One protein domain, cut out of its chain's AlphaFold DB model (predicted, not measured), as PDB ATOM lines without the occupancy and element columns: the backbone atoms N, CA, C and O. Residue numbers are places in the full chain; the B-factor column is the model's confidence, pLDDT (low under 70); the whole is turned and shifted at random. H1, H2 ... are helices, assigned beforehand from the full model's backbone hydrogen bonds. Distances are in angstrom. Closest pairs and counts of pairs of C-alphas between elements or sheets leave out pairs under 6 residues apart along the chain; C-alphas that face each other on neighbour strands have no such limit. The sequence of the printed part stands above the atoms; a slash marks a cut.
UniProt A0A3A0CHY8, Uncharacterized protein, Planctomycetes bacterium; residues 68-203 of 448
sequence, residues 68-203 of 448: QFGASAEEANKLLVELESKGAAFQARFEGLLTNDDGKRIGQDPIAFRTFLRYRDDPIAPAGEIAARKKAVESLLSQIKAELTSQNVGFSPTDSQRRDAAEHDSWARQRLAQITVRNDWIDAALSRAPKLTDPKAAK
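What this domain is: This is residues 68 to 203 of the 448 residues of an uncharacterized protein of Planctomycetes bacterium (UniProt A0A3A0CHY8). This is a long thin rod in which H1 and H5 run side by side, H4 runs back beside them towards one end, and short H2 and H3 sit at the other. The printed part has 136 residues, with five named helices, H1 to H5 in order, holding 106 of them, and no named strand; its class is all helix, and it is loose, with a radius of gyration of the C-alphas of 20.6 A and spans of 72 by 20 by 20 A. Residues 149 to 154 stick out.

How they stand to each other: H1, residues 68 to 96, touches H5, residues 159 to 192, at C-alphas 76 and 169, the closest, 4.2 A apart. H4, residues 127 to 149, joins them in an up-and-down bundle, each running against the one before. H2, residues 101 to 108, and H3, residues 110 to 121, touch only at the corner. Every O i to N i+4 pair in H1 to H5 is within hydrogen-bond range.

Where its parts are: H1 spans 41.8 A from C-alpha 68 at (78.126, 65.599, 81.558); H5 spans 49.1 A to C-alpha 192 at (32.129, 55.480, 85.639).

The domain as a whole: The printed part has no cut or long link; residue 153 alone is under 70 in pLDDT.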
ATOM      1  N   GLN A  68      79.478  65.052  81.382       94.25
ATOM      2  CA  GLN A  68      78.126  65.599  81.558       94.25
ATOM      3  C   GLN A  68      77.203  65.245  80.386       94.25
ATOM      4  O   GLN A  68      76.051  64.860  80.590       94.25
ATOM      5  N   PHE A  69      77.707  65.350  79.155       95.56
ATOM      6  CA  PHE A  69      76.959  64.957  77.964       95.56
ATOM      7  C   PHE A  69      76.669  63.449  77.946       95.56
ATOM      8  O   PHE A  69      75.541  63.051  77.663       95.56
ATOM      9  N   GLY A  70      77.648  62.623  78.324       95.81
ATOM     10  CA  GLY A  70      77.489  61.181  78.501       95.81
ATOM     11  C   GLY A  70      76.395  60.841  79.505       95.81
ATOM     12  O   GLY A  70      75.493  60.078  79.175       95.81
ATOM     13  N   ALA A  71      76.407  61.472  80.681       96.38
ATOM     14  CA  ALA A  71      75.374  61.276  81.696       96.38
ATOM     15  C   ALA A  71      73.968  61.652  81.187       96.38
ATOM     16  O   ALA A  71      73.008  60.926  81.442       96.38
ATOM     17  N   SER A  72      73.848  62.747  80.427       96.62
ATOM     18  CA  SER A  72      72.582  63.160  79.801       96.62
ATOM     19  C   SER A  72      72.079  62.134  78.776       96.62
ATOM     20  O   SER A  72      70.915  61.736  78.804       96.62
ATOM     21  N   ALA A  73      72.963  61.634  77.908       97.69
ATOM     22  CA  ALA A  73      72.616  60.593  76.942       97.69
ATOM     23  C   ALA A  73      72.257  59.255  77.625       97.69
ATOM     24  O   ALA A  73      71.357  58.550  77.171       97.69
ATOM     25  N   GLU A  74      72.915  58.902  78.735       98.19
ATOM     26  CA  GLU A  74      72.582  57.704  79.515       98.19
ATOM     27  C   GLU A  74      71.202  57.814  80.167       98.19
ATOM     28  O   GLU A  74      70.449  56.840  80.162       98.19
ATOM     29  N   GLU A  75      70.855  58.987  80.696       97.94
ATOM     30  CA  GLU A  75      69.527  59.262  81.248       97.94
ATOM     31  C   GLU A  75      68.442  59.174  80.167       97.94
ATOM     32  O   GLU A  75      67.452  58.462  80.347       97.94
ATOM     33  N   ALA A  76      68.667  59.793  79.002       98.12
ATOM     34  CA  ALA A  76      67.763  59.673  77.859       98.12
ATOM     35  C   ALA A  76      67.551  58.200  77.461       98.12
ATOM     36  O   ALA A  76      66.418  57.767  77.247       98.12
ATOM     37  N   ASN A  77      68.620  57.397  77.422       98.31
ATOM     38  CA  ASN A  77      68.520  55.971  77.109       98.31
ATOM     39  C   ASN A  77      67.717  55.193  78.164       98.31
ATOM     40  O   ASN A  77      66.879  54.363  77.807       98.31
ATOM     41  N   LYS A  78      67.933  55.463  79.459       98.56
ATOM     42  CA  LYS A  78      67.165  54.835  80.550       98.56
ATOM     43  C   LYS A  78      65.671  55.119  80.416       98.56
ATOM     44  O   LYS A  78      64.873  54.188  80.502       98.56
ATOM     45  N   LEU A  79      65.301  56.370  80.144       98.38
ATOM     46  CA  LEU A  79      63.904  56.752  79.940       98.38
ATOM     47  C   LEU A  79      63.293  56.111  78.697       98.38
ATOM     48  O   LEU A  79      62.129  55.729  78.729       98.38
ATOM     49  N   LEU A  80      64.054  55.969  77.608       98.38
ATOM     50  CA  LEU A  80      63.583  55.283  76.404       98.38
ATOM     51  C   LEU A  80      63.346  53.787  76.651       98.38
ATOM     52  O   LEU A  80      62.355  53.250  76.165       98.38
ATOM     53  N   VAL A  81      64.197  53.124  77.444       98.25
ATOM     54  CA  VAL A  81      63.987  51.726  77.872       98.25
ATOM     55  C   VAL A  81      62.763  51.600  78.783       98.25
ATOM     56  O   VAL A  81      61.961  50.675  78.632       98.25
ATOM     57  N   GLU A  82      62.578  52.537  79.715       98.25
ATOM     58  CA  GLU A  82      61.378  52.581  80.554       98.25
ATOM     59  C   GLU A  82      60.114  52.804  79.713       98.25
ATOM     60  O   GLU A  82      59.107  52.121  79.912       98.25
ATOM     61  N   LEU A  83      60.174  53.724  78.748       98.19
ATOM     62  CA  LEU A  83      59.087  54.024  77.823       98.19
ATOM     63  C   LEU A  83      58.750  52.831  76.928       98.19
ATOM     64  O   LEU A  83      57.573  52.579  76.703       98.19
ATOM     65  N   GLU A  84      59.744  52.083  76.452       98.19
ATOM     66  CA  GLU A  84      59.546  50.844  75.690       98.19
ATOM     67  C   GLU A  84      58.738  49.825  76.506       98.19
ATOM     68  O   GLU A  84      57.706  49.330  76.048       98.19
ATOM     69  N   SER A  85      59.150  49.581  77.752       98.06
ATOM     70  CA  SER A  85      58.477  48.648  78.661       98.06
ATOM     71  C   SER A  85      57.056  49.101  79.024       98.06
ATOM     72  O   SER A  85      56.086  48.362  78.836       98.06
ATOM     73  N   LYS A  86      56.899  50.347  79.494       98.06
ATOM     74  CA  LYS A  86      55.589  50.906  79.872       98.06
ATOM     75  C   LYS A  86      54.666  51.083  78.671       98.06
ATOM     76  O   LYS A  86      53.461  50.882  78.805       98.06
ATOM     77  N   GLY A  87      55.213  51.437  77.514       97.31
ATOM     78  CA  GLY A  87      54.488  51.549  76.252       97.31
ATOM     79  C   GLY A  87      53.943  50.200  75.801       97.31
ATOM     80  O   GLY A  87      52.754  50.104  75.509       97.31
ATOM     81  N   ALA A  88      54.763  49.145  75.837       97.38
ATOM     82  CA  ALA A  88      54.324  47.786  75.520       97.38
ATOM     83  C   ALA A  88      53.241  47.284  76.491       97.38
ATOM     84  O   ALA A  88      52.226  46.741  76.056       97.38
ATOM     85  N   ALA A  89      53.409  47.516  77.797       97.38
ATOM     86  CA  ALA A  89      52.407  47.148  78.798       97.38
ATOM     87  C   ALA A  89      51.084  47.912  78.608       97.38
ATOM     88  O   ALA A  89      50.007  47.318  78.687       97.38
ATOM     89  N   PHE A  90      51.155  49.217  78.324       97.25
ATOM     90  CA  PHE A  90      49.982  50.031  78.007       97.25
ATOM     91  C   PHE A  90      49.280  49.528  76.744       97.25
ATOM     92  O   PHE A  90      48.064  49.356  76.764       97.25
ATOM     93  N   GLN A  91      50.027  49.240  75.676       96.94
ATOM     94  CA  GLN A  91      49.473  48.734  74.422       96.94
ATOM     95  C   GLN A  91      48.779  47.385  74.623       96.94
ATOM     96  O   GLN A  91      47.635  47.229  74.212       96.94
ATOM     97  N   ALA A  92      49.410  46.446  75.333       97.25
ATOM     98  CA  ALA A  92      48.807  45.152  75.644       97.25
ATOM     99  C   ALA A  92      47.517  45.300  76.469       97.25
ATOM    100  O   ALA A  92      46.520  44.628  76.203       97.25
ATOM    101  N   ARG A  93      47.502  46.218  77.447       97.38
ATOM    102  CA  ARG A  93      46.287  46.562  78.201       97.38
ATOM    103  C   ARG A  93      45.206  47.126  77.276       97.38
ATOM    104  O   ARG A  93      44.051  46.724  77.382       97.38
ATOM    105  N   PHE A  94      45.577  48.044  76.387       96.81
ATOM    106  CA  PHE A  94      44.670  48.721  75.463       96.81
ATOM    107  C   PHE A  94      44.074  47.763  74.420       96.81
ATOM    108  O   PHE A  94      42.876  47.816  74.156       96.81
ATOM    109  N   GLU A  95      44.870  46.833  73.892       97.31
ATOM    110  CA  GLU A  95      44.421  45.757  72.998       97.31
ATOM    111  C   GLU A  95      43.550  44.732  73.731       97.31
ATOM    112  O   GLU A  95      42.538  44.280  73.196       97.31
ATOM    113  N   GLY A  96      43.871  44.417  74.988       98.00
ATOM    114  CA  GLY A  96      43.039  43.555  75.831       98.00
ATOM    115  C   GLY A  96      41.613  44.089  76.009       98.00
ATOM    116  O   GLY A  96      40.663  43.302  76.041       98.00
ATOM    117  N   LEU A  97      41.440  45.418  76.040       98.19
ATOM    118  CA  LEU A  97      40.121  46.065  76.079       98.19
ATOM    119  C   LEU A  97      39.279  45.801  74.825       98.19
ATOM    120  O   LEU A  97      38.082  46.046  74.845       98.19
ATOM    121  N   LEU A  98      39.835  45.299  73.723       98.19
ATOM    122  CA  LEU A  98      39.022  44.984  72.546       98.19
ATOM    123  C   LEU A  98      38.095  43.786  72.788       98.19
ATOM    124  O   LEU A  98      36.987  43.740  72.244       98.19
ATOM    125  N   THR A  99      38.522  42.847  73.635       97.75
ATOM    126  CA  THR A  99      37.883  41.530  73.787       97.75
ATOM    127  C   THR A  99      37.406  41.222  75.206       97.75
ATOM    128  O   THR A  99      36.489  40.414  75.370       97.75
ATOM    129  N   ASN A 100      37.972  41.862  76.234       97.25
ATOM    130  CA  ASN A 100      37.616  41.602  77.629       97.25
ATOM    131  C   ASN A 100      36.310  42.300  78.074       97.25
ATOM    132  O   ASN A 100      35.719  43.112  77.358       97.25
ATOM    133  N   ASP A 101      35.843  41.977  79.286       97.06
ATOM    134  CA  ASP A 101      34.594  42.524  79.832       97.06
ATOM    135  C   ASP A 101      34.676  44.029  80.154       97.06
ATOM    136  O   ASP A 101      33.678  44.741  80.032       97.06
ATOM    137  N   ASP A 102      35.859  44.543  80.494       97.50
ATOM    138  CA  ASP A 102      36.097  45.979  80.689       97.50
ATOM    139  C   ASP A 102      35.908  46.765  79.383       97.50
ATOM    140  O   ASP A 102      35.274  47.822  79.354       97.50
ATOM    141  N   GLY A 103      36.357  46.190  78.273       97.50
ATOM    142  CA  GLY A 103      36.097  46.648  76.920       97.50
ATOM    143  C   GLY A 103      34.624  46.807  76.597       97.50
ATOM    144  O   GLY A 103      34.185  47.852  76.114       97.50
ATOM    145  N   LYS A 104      33.833  45.777  76.914       97.81
ATOM    146  CA  LYS A 104      32.376  45.793  76.713       97.81
ATOM    147  C   LYS A 104      31.720  46.958  77.459       97.81
ATOM    148  O   LYS A 104      30.788  47.564  76.938       97.81
ATOM    149  N   ARG A 105      32.221  47.312  78.651       96.88
ATOM    150  CA  ARG A 105      31.741  48.473  79.427       96.88
ATOM    151  C   ARG A 105      32.090  49.794  78.753       96.88
ATOM    152  O   ARG A 105      31.219  50.652  78.641       96.88
ATOM    153  N   ILE A 106      33.322  49.937  78.261       97.38
ATOM    154  CA  ILE A 106      33.741  51.116  77.485       97.38
ATOM    155  C   ILE A 106      32.876  51.270  76.230       97.38
ATOM    156  O   ILE A 106      32.452  52.378  75.924       97.38
ATOM    157  N   GLY A 107      32.560  50.170  75.539       96.62
ATOM    158  CA  GLY A 107      31.718  50.183  74.340       96.62
ATOM    159  C   GLY A 107      30.266  50.613  74.586       96.62
ATOM    160  O   GLY A 107      29.608  51.070  73.656       96.62
ATOM    161  N   GLN A 108      29.761  50.498  75.818       95.56
ATOM    162  CA  GLN A 108      28.409  50.939  76.185       95.56
ATOM    163  C   GLN A 108      28.331  52.412  76.601       95.56
ATOM    164  O   GLN A 108      27.247  52.989  76.554       95.56
ATOM    165  N   ASP A 109      29.446  53.022  77.010       96.56
ATOM    166  CA  ASP A 109      29.517  54.444  77.349       96.56
ATOM    167  C   ASP A 109      29.954  55.249  76.109       96.56
ATOM    168  O   ASP A 109      31.117  55.173  75.707       96.56
ATOM    169  N   PRO A 110      29.073  56.077  75.508       96.31
ATOM    170  CA  PRO A 110      29.403  56.824  74.296       96.31
ATOM    171  C   PRO A 110      30.603  57.768  74.450       96.31
ATOM    172  O   PRO A 110      31.325  58.011  73.480       96.31
ATOM    173  N   ILE A 111      30.826  58.322  75.646       96.75
ATOM    174  CA  ILE A 111      31.925  59.259  75.905       96.75
ATOM    175  C   ILE A 111      33.239  58.484  76.022       96.75
ATOM    176  O   ILE A 111      34.247  58.872  75.417       96.75
ATOM    177  N   ALA A 112      33.229  57.381  76.774       97.62
ATOM    178  CA  ALA A 112      34.391  56.512  76.910       97.62
ATOM    179  C   ALA A 112      34.776  55.892  75.560       97.62
ATOM    180  O   ALA A 112      35.939  55.976  75.169       97.62
ATOM    181  N   PHE A 113      33.799  55.377  74.809       97.88
ATOM    182  CA  PHE A 113      33.978  54.804  73.476       97.88
ATOM    183  C   PHE A 113      34.647  55.778  72.495       97.88
ATOM    184  O   PHE A 113      35.664  55.452  71.888       97.88
ATOM    185  N   ARG A 114      34.141  57.015  72.378       97.56
ATOM    186  CA  ARG A 114      34.745  58.027  71.489       97.56
ATOM    187  C   ARG A 114      36.166  58.396  71.901       97.56
ATOM    188  O   ARG A 114      37.022  58.630  71.052       97.56
ATOM    189  N   THR A 115      36.424  58.457  73.204       97.31
ATOM    190  CA  THR A 115      37.763  58.763  73.716       97.31
ATOM    191  C   THR A 115      38.728  57.601  73.467       97.31
ATOM    192  O   THR A 115      39.875  57.845  73.098       97.31
ATOM    193  N   PHE A 116      38.253  56.356  73.588       97.94
ATOM    194  CA  PHE A 116      38.997  55.157  73.214       97.94
ATOM    195  C   PHE A 116      39.382  55.190  71.733       97.94
ATOM    196  O   PHE A 116      40.561  55.052  71.425       97.94
ATOM    197  N   LEU A 117      38.428  55.457  70.830       97.62
ATOM    198  CA  LEU A 117      38.708  55.576  69.393       97.62
ATOM    199  C   LEU A 117      39.809  56.606  69.117       97.62
ATOM    200  O   LEU A 117      40.787  56.293  68.450       97.62
ATOM    201  N   ARG A 118      39.726  57.789  69.737       97.19
ATOM    202  CA  ARG A 118      40.771  58.815  69.608       97.19
ATOM    203  C   ARG A 118      42.150  58.313  70.045       97.19
ATOM    204  O   ARG A 118      43.144  58.643  69.413       97.19
ATOM    205  N   TYR A 119      42.234  57.557  71.138       96.31
ATOM    206  CA  TYR A 119      43.510  57.018  71.617       96.31
ATOM    207  C   TYR A 119      44.032  55.849  70.789       96.31
ATOM    208  O   TYR A 119      45.248  55.669  70.739       96.31
ATOM    209  N   ARG A 120      43.141  55.090  70.146       95.62
ATOM    210  CA  ARG A 120      43.496  54.052  69.177       95.62
ATOM    211  C   ARG A 120      44.111  54.666  67.921       95.62
ATOM    212  O   ARG A 120      45.135  54.182  67.456       95.62
ATOM    213  N   ASP A 121      43.495  55.729  67.412       95.12
ATOM    214  CA  ASP A 121      43.906  56.375  66.163       95.12
ATOM    215  C   ASP A 121      45.182  57.233  66.339       95.12
ATOM    216  O   ASP A 121      45.888  57.495  65.369       95.12
ATOM    217  N   ASP A 122      45.510  57.630  67.577       95.56
ATOM    218  CA  ASP A 122      46.715  58.391  67.944       95.56
ATOM    219  C   ASP A 122      47.525  57.677  69.055       95.56
ATOM    220  O   ASP A 122      47.387  58.004  70.248       95.56
ATOM    221  N   PRO A 123      48.353  56.666  68.717       94.06
ATOM    222  CA  PRO A 123      49.163  55.938  69.695       94.06
ATOM    223  C   PRO A 123      50.240  56.840  70.328       94.06
ATOM    224  O   PRO A 123      50.910  57.602  69.639       94.06
ATOM    225  N   ILE A 124      50.447  56.734  71.652       94.62
ATOM    226  CA  ILE A 124      51.359  57.627  72.407       94.62
ATOM    227  C   ILE A 124      52.791  57.582  71.865       94.62
ATOM    228  O   ILE A 124      53.433  58.621  71.719       94.62
ATOM    229  N   ALA A 125      53.306  56.378  71.643       92.31
ATOM    230  CA  ALA A 125      54.673  56.155  71.205       92.31
ATOM    231  C   ALA A 125      54.708  54.852  70.390       92.31
ATOM    232  O   ALA A 125      54.733  53.767  70.976       92.31
ATOM    233  N   PRO A 126      54.660  54.930  69.048       95.31
ATOM    234  CA  PRO A 126      54.793  53.755  68.197       95.31
ATOM    235  C   PRO A 126      56.104  53.023  68.501       95.31
ATOM    236  O   PRO A 126      57.155  53.655  68.615       95.31
ATOM    237  N   ALA A 127      56.070  51.689  68.573       95.31
ATOM    238  CA  ALA A 127      57.253  50.884  68.898       95.31
ATOM    239  C   ALA A 127      58.445  51.174  67.961       95.31
ATOM    240  O   ALA A 127      59.590  51.240  68.405       95.31
ATOM    241  N   GLY A 128      58.167  51.429  66.677       96.31
ATOM    242  CA  GLY A 128      59.186  51.815  65.700       96.31
ATOM    243  C   GLY A 128      59.870  53.152  66.008       96.31
ATOM    244  O   GLY A 128      61.079  53.268  65.816       96.31
ATOM    245  N   GLU A 129      59.139  54.145  66.530       97.50
ATOM    246  CA  GLU A 129      59.710  55.449  66.896       97.50
ATOM    247  C   GLU A 129      60.596  55.332  68.144       97.50
ATOM    248  O   GLU A 129      61.706  55.868  68.162       97.50
ATOM    249  N   ILE A 130      60.149  54.574  69.153       97.81
ATOM    250  CA  ILE A 130      60.941  54.302  70.364       97.81
ATOM    251  C   ILE A 130      62.257  53.611  69.984       97.81
ATOM    252  O   ILE A 130      63.328  54.064  70.391       97.81
ATOM    253  N   ALA A 131      62.194  52.562  69.156       97.81
ATOM    254  CA  ALA A 131      63.373  51.822  68.710       97.81
ATOM    255  C   ALA A 131      64.354  52.703  67.916       97.81
ATOM    256  O   ALA A 131      65.567  52.626  68.123       97.81
ATOM    257  N   ALA A 132      63.844  53.575  67.038       97.88
ATOM    258  CA  ALA A 132      64.669  54.507  66.276       97.88
ATOM    259  C   ALA A 132      65.392  55.514  67.185       97.88
ATOM    260  O   ALA A 132      66.603  55.706  67.045       97.88
ATOM    261  N   ARG A 133      64.681  56.114  68.150       98.19
ATOM    262  CA  ARG A 133      65.267  57.059  69.117       98.19
ATOM    263  C   ARG A 133      66.284  56.372  70.032       98.19
ATOM    264  O   ARG A 133      67.366  56.911  70.242       98.19
ATOM    265  N   LYS A 134      65.995  55.156  70.501       98.12
ATOM    266  CA  LYS A 134      66.927  54.350  71.307       98.12
ATOM    267  C   LYS A 134      68.226  54.077  70.552       98.12
ATOM    268  O   LYS A 134      69.299  54.382  71.060       98.12
ATOM    269  N   LYS A 135      68.133  53.629  69.296       98.25
ATOM    270  CA  LYS A 135      69.302  53.414  68.431       98.25
ATOM    271  C   LYS A 135      70.128  54.693  68.229       98.25
ATOM    272  O   LYS A 135      71.357  54.628  68.206       98.25
ATOM    273  N   ALA A 136      69.476  55.849  68.082       97.69
ATOM    274  CA  ALA A 136      70.164  57.134  67.952       97.69
ATOM    275  C   ALA A 136      70.956  57.485  69.225       97.69
ATOM    276  O   ALA A 136      72.146  57.797  69.144       97.69
ATOM    277  N   VAL A 137      70.339  57.346  70.402       97.94
ATOM    278  CA  VAL A 137      71.004  57.591  71.692       97.94
ATOM    279  C   VAL A 137      72.121  56.574  71.959       97.94
ATOM    280  O   VAL A 137      73.208  56.957  72.386       97.94
ATOM    281  N   GLU A 138      71.925  55.292  71.645       97.94
ATOM    282  CA  GLU A 138      72.961  54.252  71.759       97.94
ATOM    283  C   GLU A 138      74.172  54.535  70.853       97.94
ATOM    284  O   GLU A 138      75.322  54.317  71.253       97.94
ATOM    285  N   SER A 139      73.935  55.074  69.652       97.12
ATOM    286  CA  SER A 139      74.999  55.540  68.760       97.12
ATOM    287  C   SER A 139      75.775  56.711  69.371       97.12
ATOM    288  O   SER A 139      77.007  56.695  69.344       97.12
ATOM    289  N   LEU A 140      75.088  57.699  69.961       95.75
ATOM    290  CA  LEU A 140      75.737  58.814  70.666       95.75
ATOM    291  C   LEU A 140      76.584  58.308  71.840       95.75
ATOM    292  O   LEU A 140      77.750  58.671  71.961       95.75
ATOM    293  N   LEU A 141      76.041  57.406  72.659       96.75
ATOM    294  CA  LEU A 141      76.762  56.801  73.781       96.75
ATOM    295  C   LEU A 141      78.004  56.028  73.330       96.75
ATOM    296  O   LEU A 141      79.043  56.089  73.988       96.75
ATOM    297  N   SER A 142      77.918  55.320  72.204       95.75
ATOM    298  CA  SER A 142      79.053  54.590  71.634       95.75
ATOM    299  C   SER A 142      80.166  55.538  71.175       95.75
ATOM    300  O   SER A 142      81.335  55.279  71.455       95.75
ATOM    301  N   GLN A 143      79.810  56.666  70.546       93.81
ATOM    302  CA  GLN A 143      80.765  57.715  70.164       93.81
ATOM    303  C   GLN A 143      81.433  58.340  71.397       93.81
ATOM    304  O   GLN A 143      82.656  58.415  71.456       93.81
ATOM    305  N   ILE A 144      80.654  58.704  72.422       92.88
ATOM    306  CA  ILE A 144      81.172  59.285  73.674       92.88
ATOM    307  C   ILE A 144      82.162  58.329  74.357       92.88
ATOM    308  O   ILE A 144      83.234  58.750  74.788       92.88
ATOM    309  N   LYS A 145      81.837  57.031  74.433       93.81
ATOM    310  CA  LYS A 145      82.719  56.012  75.028       93.81
ATOM    311  C   LYS A 145      84.023  55.839  74.251       93.81
ATOM    312  O   LYS A 145      85.080  55.698  74.869       93.81
ATOM    313  N   ALA A 146      83.959  55.858  72.920       91.50
ATOM    314  CA  ALA A 146      85.150  55.795  72.079       91.50
ATOM    315  C   ALA A 146      86.077  56.997  72.336       91.50
ATOM    316  O   ALA A 146      87.279  56.809  72.515       91.50
ATOM    317  N   GLU A 147      85.514  58.201  72.456       89.31
ATOM    318  CA  GLU A 147      86.284  59.433  72.671       89.31
ATOM    319  C   GLU A 147      86.858  59.556  74.087       89.31
ATOM    320  O   GLU A 147      87.995  59.987  74.271       89.31
ATOM    321  N   LEU A 148      86.129  59.090  75.105       87.94
ATOM    322  CA  LEU A 148      86.667  58.999  76.468       87.94
ATOM    323  C   LEU A 148      87.852  58.024  76.567       87.94
ATOM    324  O   LEU A 148      88.700  58.176  77.448       87.94
ATOM    325  N   THR A 149      87.930  57.038  75.668       89.69
ATOM    326  CA  THR A 149      89.010  56.041  75.641       89.69
ATOM    327  C   THR A 149      90.222  56.509  74.826       89.69
ATOM    328  O   THR A 149      91.352  56.158  75.157       89.69
ATOM    329  N   SER A 150      90.021  57.314  73.779       82.75
ATOM    330  CA  SER A 150      91.046  57.649  72.777       82.75
ATOM    331  C   SER A 150      92.098  58.681  73.227       82.75
ATOM    332  O   SER A 150      92.983  59.011  72.442       82.75
ATOM    333  N   GLN A 151      92.045  59.196  74.467       74.00
ATOM    334  CA  GLN A 151      92.866  60.330  74.955       74.00
ATOM    335  C   GLN A 151      92.856  61.553  74.013       74.00
ATOM    336  O   GLN A 151      93.744  62.408  74.068       74.00
ATOM    337  N   ASN A 152      91.857  61.658  73.137       72.06
ATOM    338  CA  ASN A 152      91.851  62.637  72.070       72.06
ATOM    339  C   ASN A 152      91.342  63.976  72.620       72.06
ATOM    340  O   ASN A 152      90.147  64.196  72.794       72.06
ATOM    341  N   VAL A 153      92.273  64.883  72.922       64.69
ATOM    342  CA  VAL A 153      92.014  66.166  73.610       64.69
ATOM    343  C   VAL A 153      91.156  67.145  72.781       64.69
ATOM    344  O   VAL A 153      90.815  68.222  73.257       64.69
ATOM    345  N   GLY A 154      90.809  66.792  71.536       76.00
ATOM    346  CA  GLY A 154      90.078  67.648  70.597       76.00
ATOM    347  C   GLY A 154      88.578  67.372  70.458       76.00
ATOM    348  O   GLY A 154      87.901  68.142  69.777       76.00
ATOM    349  N   PHE A 155      88.035  66.305  71.055       80.06
ATOM    350  CA  PHE A 155      86.607  66.011  70.920       80.06
ATOM    351  C   PHE A 155      85.769  66.860  71.884       80.06
ATOM    352  O   PHE A 155      85.842  66.699  73.100       80.06
ATOM    353  N   SER A 156      84.923  67.729  71.334       86.25
ATOM    354  CA  SER A 156      83.880  68.442  72.073       86.25
ATOM    355  C   SER A 156      82.530  68.133  71.428       86.25
ATOM    356  O   SER A 156      82.412  68.300  70.208       86.25
ATOM    357  N   PRO A 157      81.509  67.688  72.193       89.25
ATOM    358  CA  PRO A 157      80.187  67.442  71.642       89.25
ATOM    359  C   PRO A 157      79.688  68.690  70.925       89.25
ATOM    360  O   PRO A 157      79.752  69.804  71.458       89.25
ATOM    361  N   THR A 158      79.185  68.513  69.713       93.19
ATOM    362  CA  THR A 158      78.585  69.621  68.974       93.19
ATOM    363  C   THR A 158      77.305  70.088  69.673       93.19
ATOM    364  O   THR A 158      76.620  69.311  70.347       93.19
ATOM    365  N   ASP A 159      76.928  71.353  69.479       92.94
ATOM    366  CA  ASP A 159      75.631  71.862  69.954       92.94
ATOM    367  C   ASP A 159      74.445  71.081  69.375       92.94
ATOM    368  O   ASP A 159      73.373  71.062  69.975       92.94
ATOM    369  N   SER A 160      74.611  70.446  68.210       94.69
ATOM    370  CA  SER A 160      73.598  69.543  67.655       94.69
ATOM    371  C   SER A 160      73.449  68.303  68.529       94.69
ATOM    372  O   SER A 160      72.381  68.093  69.080       94.69
ATOM    373  N   GLN A 161      74.535  67.566  68.775       94.50
ATOM    374  CA  GLN A 161      74.501  66.334  69.573       94.50
ATOM    375  C   GLN A 161      73.948  66.564  70.988       94.50
ATOM    376  O   GLN A 161      73.182  65.746  71.496       94.50
ATOM    377  N   ARG A 162      74.299  67.696  71.622       95.12
ATOM    378  CA  ARG A 162      73.733  68.085  72.926       95.12
ATOM    379  C   ARG A 162      72.222  68.293  72.868       95.12
ATOM    380  O   ARG A 162      71.515  67.833  73.763       95.12
ATOM    381  N   ARG A 163      71.739  68.991  71.836       95.69
ATOM    382  CA  ARG A 163      70.305  69.216  71.624       95.69
ATOM    383  C   ARG A 163      69.576  67.913  71.323       95.69
ATOM    384  O   ARG A 163      68.522  67.703  71.905       95.69
ATOM    385  N   ASP A 164      70.165  67.030  70.524       94.75
ATOM    386  CA  ASP A 164      69.570  65.739  70.166       94.75
ATOM    387  C   ASP A 164      69.344  64.869  71.417       94.75
ATOM    388  O   ASP A 164      68.245  64.364  71.641       94.75
ATOM    389  N   ALA A 165      70.341  64.758  72.304       96.12
ATOM    390  CA  ALA A 165      70.187  64.018  73.563       96.12
ATOM    391  C   ALA A 165      69.100  64.621  74.475       96.12
ATOM    392  O   ALA A 165      68.279  63.887  75.028       96.12
ATOM    393  N   ALA A 166      69.059  65.953  74.598       96.88
ATOM    394  CA  ALA A 166      68.038  66.649  75.382       96.88
ATOM    395  C   ALA A 166      66.627  66.511  74.772       96.88
ATOM    396  O   ALA A 166      65.634  66.396  75.497       96.88
ATOM    397  N   GLU A 167      66.516  66.488  73.442       97.88
ATOM    398  CA  GLU A 167      65.261  66.219  72.741       97.88
ATOM    399  C   GLU A 167      64.770  64.796  73.037       97.88
ATOM    400  O   GLU A 167      63.598  64.602  73.353       97.88
ATOM    401  N   HIS A 168      65.655  63.795  72.992       97.94
ATOM    402  CA  HIS A 168      65.291  62.417  73.318       97.94
ATOM    403  C   HIS A 168      64.831  62.253  74.778       97.94
ATOM    404  O   HIS A 168      63.813  61.597  75.002       97.94
ATOM    405  N   ASP A 169      65.517  62.877  75.746       98.25
ATOM    406  CA  ASP A 169      65.096  62.897  77.160       98.25
ATOM    407  C   ASP A 169      63.708  63.538  77.322       98.25
ATOM    408  O   ASP A 169      62.779  62.903  77.828       98.25
ATOM    409  N   SER A 170      63.536  64.770  76.834       98.06
ATOM    410  CA  SER A 170      62.279  65.516  76.987       98.06
ATOM    411  C   SER A 170      61.097  64.818  76.309       98.06
ATOM    412  O   SER A 170      60.022  64.705  76.908       98.06
ATOM    413  N   TRP A 171      61.307  64.273  75.108       98.25
ATOM    414  CA  TRP A 171      60.318  63.460  74.406       98.25
ATOM    415  C   TRP A 171      59.937  62.222  75.225       98.25
ATOM    416  O   TRP A 171      58.748  61.973  75.438       98.25
ATOM    417  N   ALA A 172      60.914  61.476  75.754       98.44
ATOM    418  CA  ALA A 172      60.642  60.270  76.532       98.44
ATOM    419  C   ALA A 172      59.850  60.583  77.813       98.44
ATOM    420  O   ALA A 172      58.847  59.919  78.092       98.44
ATOM    421  N   ARG A 173      60.221  61.644  78.548       98.50
ATOM    422  CA  ARG A 173      59.483  62.110  79.740       98.50
ATOM    423  C   ARG A 173      58.045  62.493  79.408       98.50
ATOM    424  O   ARG A 173      57.121  62.096  80.119       98.50
ATOM    425  N   GLN A 174      57.841  63.236  78.319       98.25
ATOM    426  CA  GLN A 174      56.508  63.640  77.881       98.25
ATOM    427  C   GLN A 174      55.636  62.421  77.550       98.25
ATOM    428  O   GLN A 174      54.485  62.356  77.985       98.25
ATOM    429  N   ARG A 175      56.170  61.440  76.811       98.06
ATOM    430  CA  ARG A 175      55.427  60.221  76.458       98.06
ATOM    431  C   ARG A 175      55.134  59.348  77.675       98.06
ATOM    432  O   ARG A 175      54.011  58.868  77.806       98.06
ATOM    433  N   LEU A 176      56.076  59.217  78.610       98.38
ATOM    434  CA  LEU A 176      55.846  58.534  79.886       98.38
ATOM    435  C   LEU A 176      54.708  59.188  80.685       98.38
ATOM    436  O   LEU A 176      53.809  58.489  81.153       98.38
ATOM    437  N   ALA A 177      54.692  60.520  80.784       98.12
ATOM    438  CA  ALA A 177      53.608  61.245  81.446       98.12
ATOM    439  C   ALA A 177      52.252  61.023  80.749       98.12
ATOM    440  O   ALA A 177      51.234  60.831  81.413       98.12
ATOM    441  N   GLN A 178      52.232  60.983  79.412       97.94
ATOM    442  CA  GLN A 178      51.021  60.674  78.644       97.94
ATOM    443  C   GLN A 178      50.517  59.245  78.885       97.94
ATOM    444  O   GLN A 178      49.305  59.056  78.973       97.94
ATOM    445  N   ILE A 179      51.409  58.255  79.027       98.19
ATOM    446  CA  ILE A 179      51.024  56.876  79.386       98.19
ATOM    447  C   ILE A 179      50.331  56.853  80.746       98.19
ATOM    448  O   ILE A 179      49.288  56.211  80.879       98.19
ATOM    449  N   THR A 180      50.864  57.564  81.741       98.06
ATOM    450  CA  THR A 180      50.233  57.669  83.065       98.06
ATOM    451  C   THR A 180      48.831  58.264  82.951       98.06
ATOM    452  O   THR A 180      47.865  57.624  83.350       98.06
ATOM    453  N   VAL A 181      48.693  59.416  82.286       97.88
ATOM    454  CA  VAL A 181      47.395  60.086  82.100       97.88
ATOM    455  C   VAL A 181      46.383  59.196  81.368       97.88
ATOM    456  O   VAL A 181      45.206  59.180  81.727       97.88
ATOM    457  N   ARG A 182      46.803  58.444  80.338       97.69
ATOM    458  CA  ARG A 182      45.894  57.533  79.622       97.69
ATOM    459  C   ARG A 182      45.520  56.309  80.461       97.69
ATOM    460  O   ARG A 182      44.376  55.879  80.371       97.69
ATOM    461  N   ASN A 183      46.422  55.774  81.285       97.75
ATOM    462  CA  ASN A 183      46.079  54.715  82.241       97.75
ATOM    463  C   ASN A 183      45.053  55.202  83.269       97.75
ATOM    464  O   ASN A 183      44.014  54.563  83.417       97.75
ATOM    465  N   ASP A 184      45.291  56.366  83.876       98.00
ATOM    466  CA  ASP A 184      44.364  56.980  84.831       98.00
ATOM    467  C   ASP A 184      42.990  57.223  84.191       98.00
ATOM    468  O   ASP A 184      41.946  57.012  84.809       98.00
ATOM    469  N   TRP A 185      42.972  57.622  82.914       98.00
ATOM    470  CA  TRP A 185      41.733  57.748  82.156       98.00
ATOM    471  C   TRP A 185      41.019  56.405  81.962       98.00
ATOM    472  O   TRP A 185      39.801  56.373  82.136       98.00
ATOM    473  N   ILE A 186      41.724  55.313  81.625       97.88
ATOM    474  CA  ILE A 186      41.110  53.976  81.504       97.88
ATOM    475  C   ILE A 186      40.450  53.607  82.835       97.88
ATOM    476  O   ILE A 186      39.278  53.233  82.855       97.88
ATOM    477  N   ASP A 187      41.155  53.785  83.951       97.94
ATOM    478  CA  ASP A 187      40.635  53.484  85.289       97.94
ATOM    479  C   ASP A 187      39.412  54.353  85.645       97.94
ATOM    480  O   ASP A 187      38.388  53.868  86.142       97.94
ATOM    481  N   ALA A 188      39.452  55.644  85.310       97.94
ATOM    482  CA  ALA A 188      38.334  56.564  85.501       97.94
ATOM    483  C   ALA A 188      37.143  56.286  84.561       97.94
ATOM    484  O   ALA A 188      35.989  56.539  84.914       97.94
ATOM    485  N   ALA A 189      37.386  55.795  83.347       97.31
ATOM    486  CA  ALA A 189      36.338  55.379  82.420       97.31
ATOM    487  C   ALA A 189      35.663  54.100  82.925       97.31
ATOM    488  O   ALA A 189      34.439  54.051  83.014       97.31
ATOM    489  N   LEU A 190      36.445  53.109  83.358       96.50
ATOM    490  CA  LEU A 190      35.930  51.853  83.901       96.50
ATOM    491  C   LEU A 190      35.202  52.027  85.233       96.50
ATOM    492  O   LEU A 190      34.262  51.286  85.509       96.50
ATOM    493  N   SER A 191      35.578  52.993  86.068       96.38
ATOM    494  CA  SER A 191      34.834  53.267  87.305       96.38
ATOM    495  C   SER A 191      33.476  53.932  87.047       96.38
ATOM    496  O   SER A 191      32.515  53.636  87.756       96.38
ATOM    497  N   ARG A 192      33.373  54.783  86.016       96.06
ATOM    498  CA  ARG A 192      32.129  55.480  85.639       96.06
ATOM    499  C   ARG A 192      31.203  54.654  84.754       96.06
ATOM    500  O   ARG A 192      29.988  54.826  84.841       96.06
ATOM    501  N   ALA A 193      31.757  53.788  83.909       93.38
ATOM    502  CA  ALA A 193      30.979  52.997  82.970       93.38
ATOM    503  C   ALA A 193      29.966  52.106  83.712       93.38
ATOM    504  O   ALA A 193      30.302  51.526  84.757       93.38
ATOM    505  N   PRO A 194      28.740  51.947  83.185       91.38
ATOM    506  CA  PRO A 194      27.725  51.118  83.818       91.38
ATOM    507  C   PRO A 194      28.243  49.689  84.025       91.38
ATOM    508  O   PRO A 194      29.057  49.161  83.257       91.38
ATOM    509  N   LYS A 195      27.811  49.054  85.117       92.75
ATOM    510  CA  LYS A 195      28.092  47.632  85.333       92.75
ATOM    511  C   LYS A 195      27.258  46.824  84.341       92.75
ATOM    512  O   LYS A 195      26.060  47.068  84.215       92.75
ATOM    513  N   LEU A 196      27.882  45.861  83.665       89.00
ATOM    514  CA  LEU A 196      27.176  44.971  82.745       89.00
ATOM    515  C   LEU A 196      26.180  44.119  83.531       89.00
ATOM    516  O   LEU A 196      26.571  43.395  84.444       89.00
ATOM    517  N   THR A 197      24.903  44.188  83.160       89.00
ATOM    518  CA  THR A 197      23.866  43.307  83.717       89.00
ATOM    519  C   THR A 197      24.051  41.864  83.238       89.00
ATOM    520  O   THR A 197      23.834  40.936  84.009       89.00
ATOM    521  N   ASP A 198      24.518  41.681  81.997       93.12
ATOM    522  CA  ASP A 198      24.919  40.387  81.433       93.12
ATOM    523  C   ASP A 198      26.190  40.547  80.569       93.12
ATOM    524  O   ASP A 198      26.114  40.992  79.416       93.12
ATOM    525  N   PRO A 199      27.379  40.198  81.101       89.62
ATOM    526  CA  PRO A 199      28.636  40.285  80.360       89.62
ATOM    527  C   PRO A 199      28.697  39.378  79.126       89.62
ATOM    528  O   PRO A 199      29.446  39.674  78.195       89.62
ATOM    529  N   LYS A 200      27.940  38.273  79.093       92.75
ATOM    530  CA  LYS A 200      27.972  37.322  77.969       92.75
ATOM    531  C   LYS A 200      27.148  37.816  76.785       92.75
ATOM    532  O   LYS A 200      27.534  37.566  75.648       92.75
ATOM    533  N   ALA A 201      26.054  38.527  77.049       94.12
ATOM    534  CA  ALA A 201      25.215  39.117  76.006       94.12
ATOM    535  C   ALA A 201      25.774  40.439  75.446       94.12
ATOM    536  O   ALA A 201      25.417  40.841  74.338       94.12
ATOM    537  N   ALA A 202      26.639  41.136  76.192       95.50
ATOM    538  CA  ALA A 202      27.213  42.403  75.751       95.50
ATOM    539  C   ALA A 202      28.221  42.218  74.598       95.50
ATOM    540  O   ALA A 202      29.123  41.379  74.662       95.50
ATOM    541  N   LYS A 203      28.084  43.043  73.551       96.69
ATOM    542  CA  LYS A 203      29.007  43.080  72.404       96.69
ATOM    543  C   LYS A 203      30.413  43.472  72.860       96.69
ATOM    544  O   LYS A 203      30.554  44.368  73.691       96.69
TER     545      LYS A 203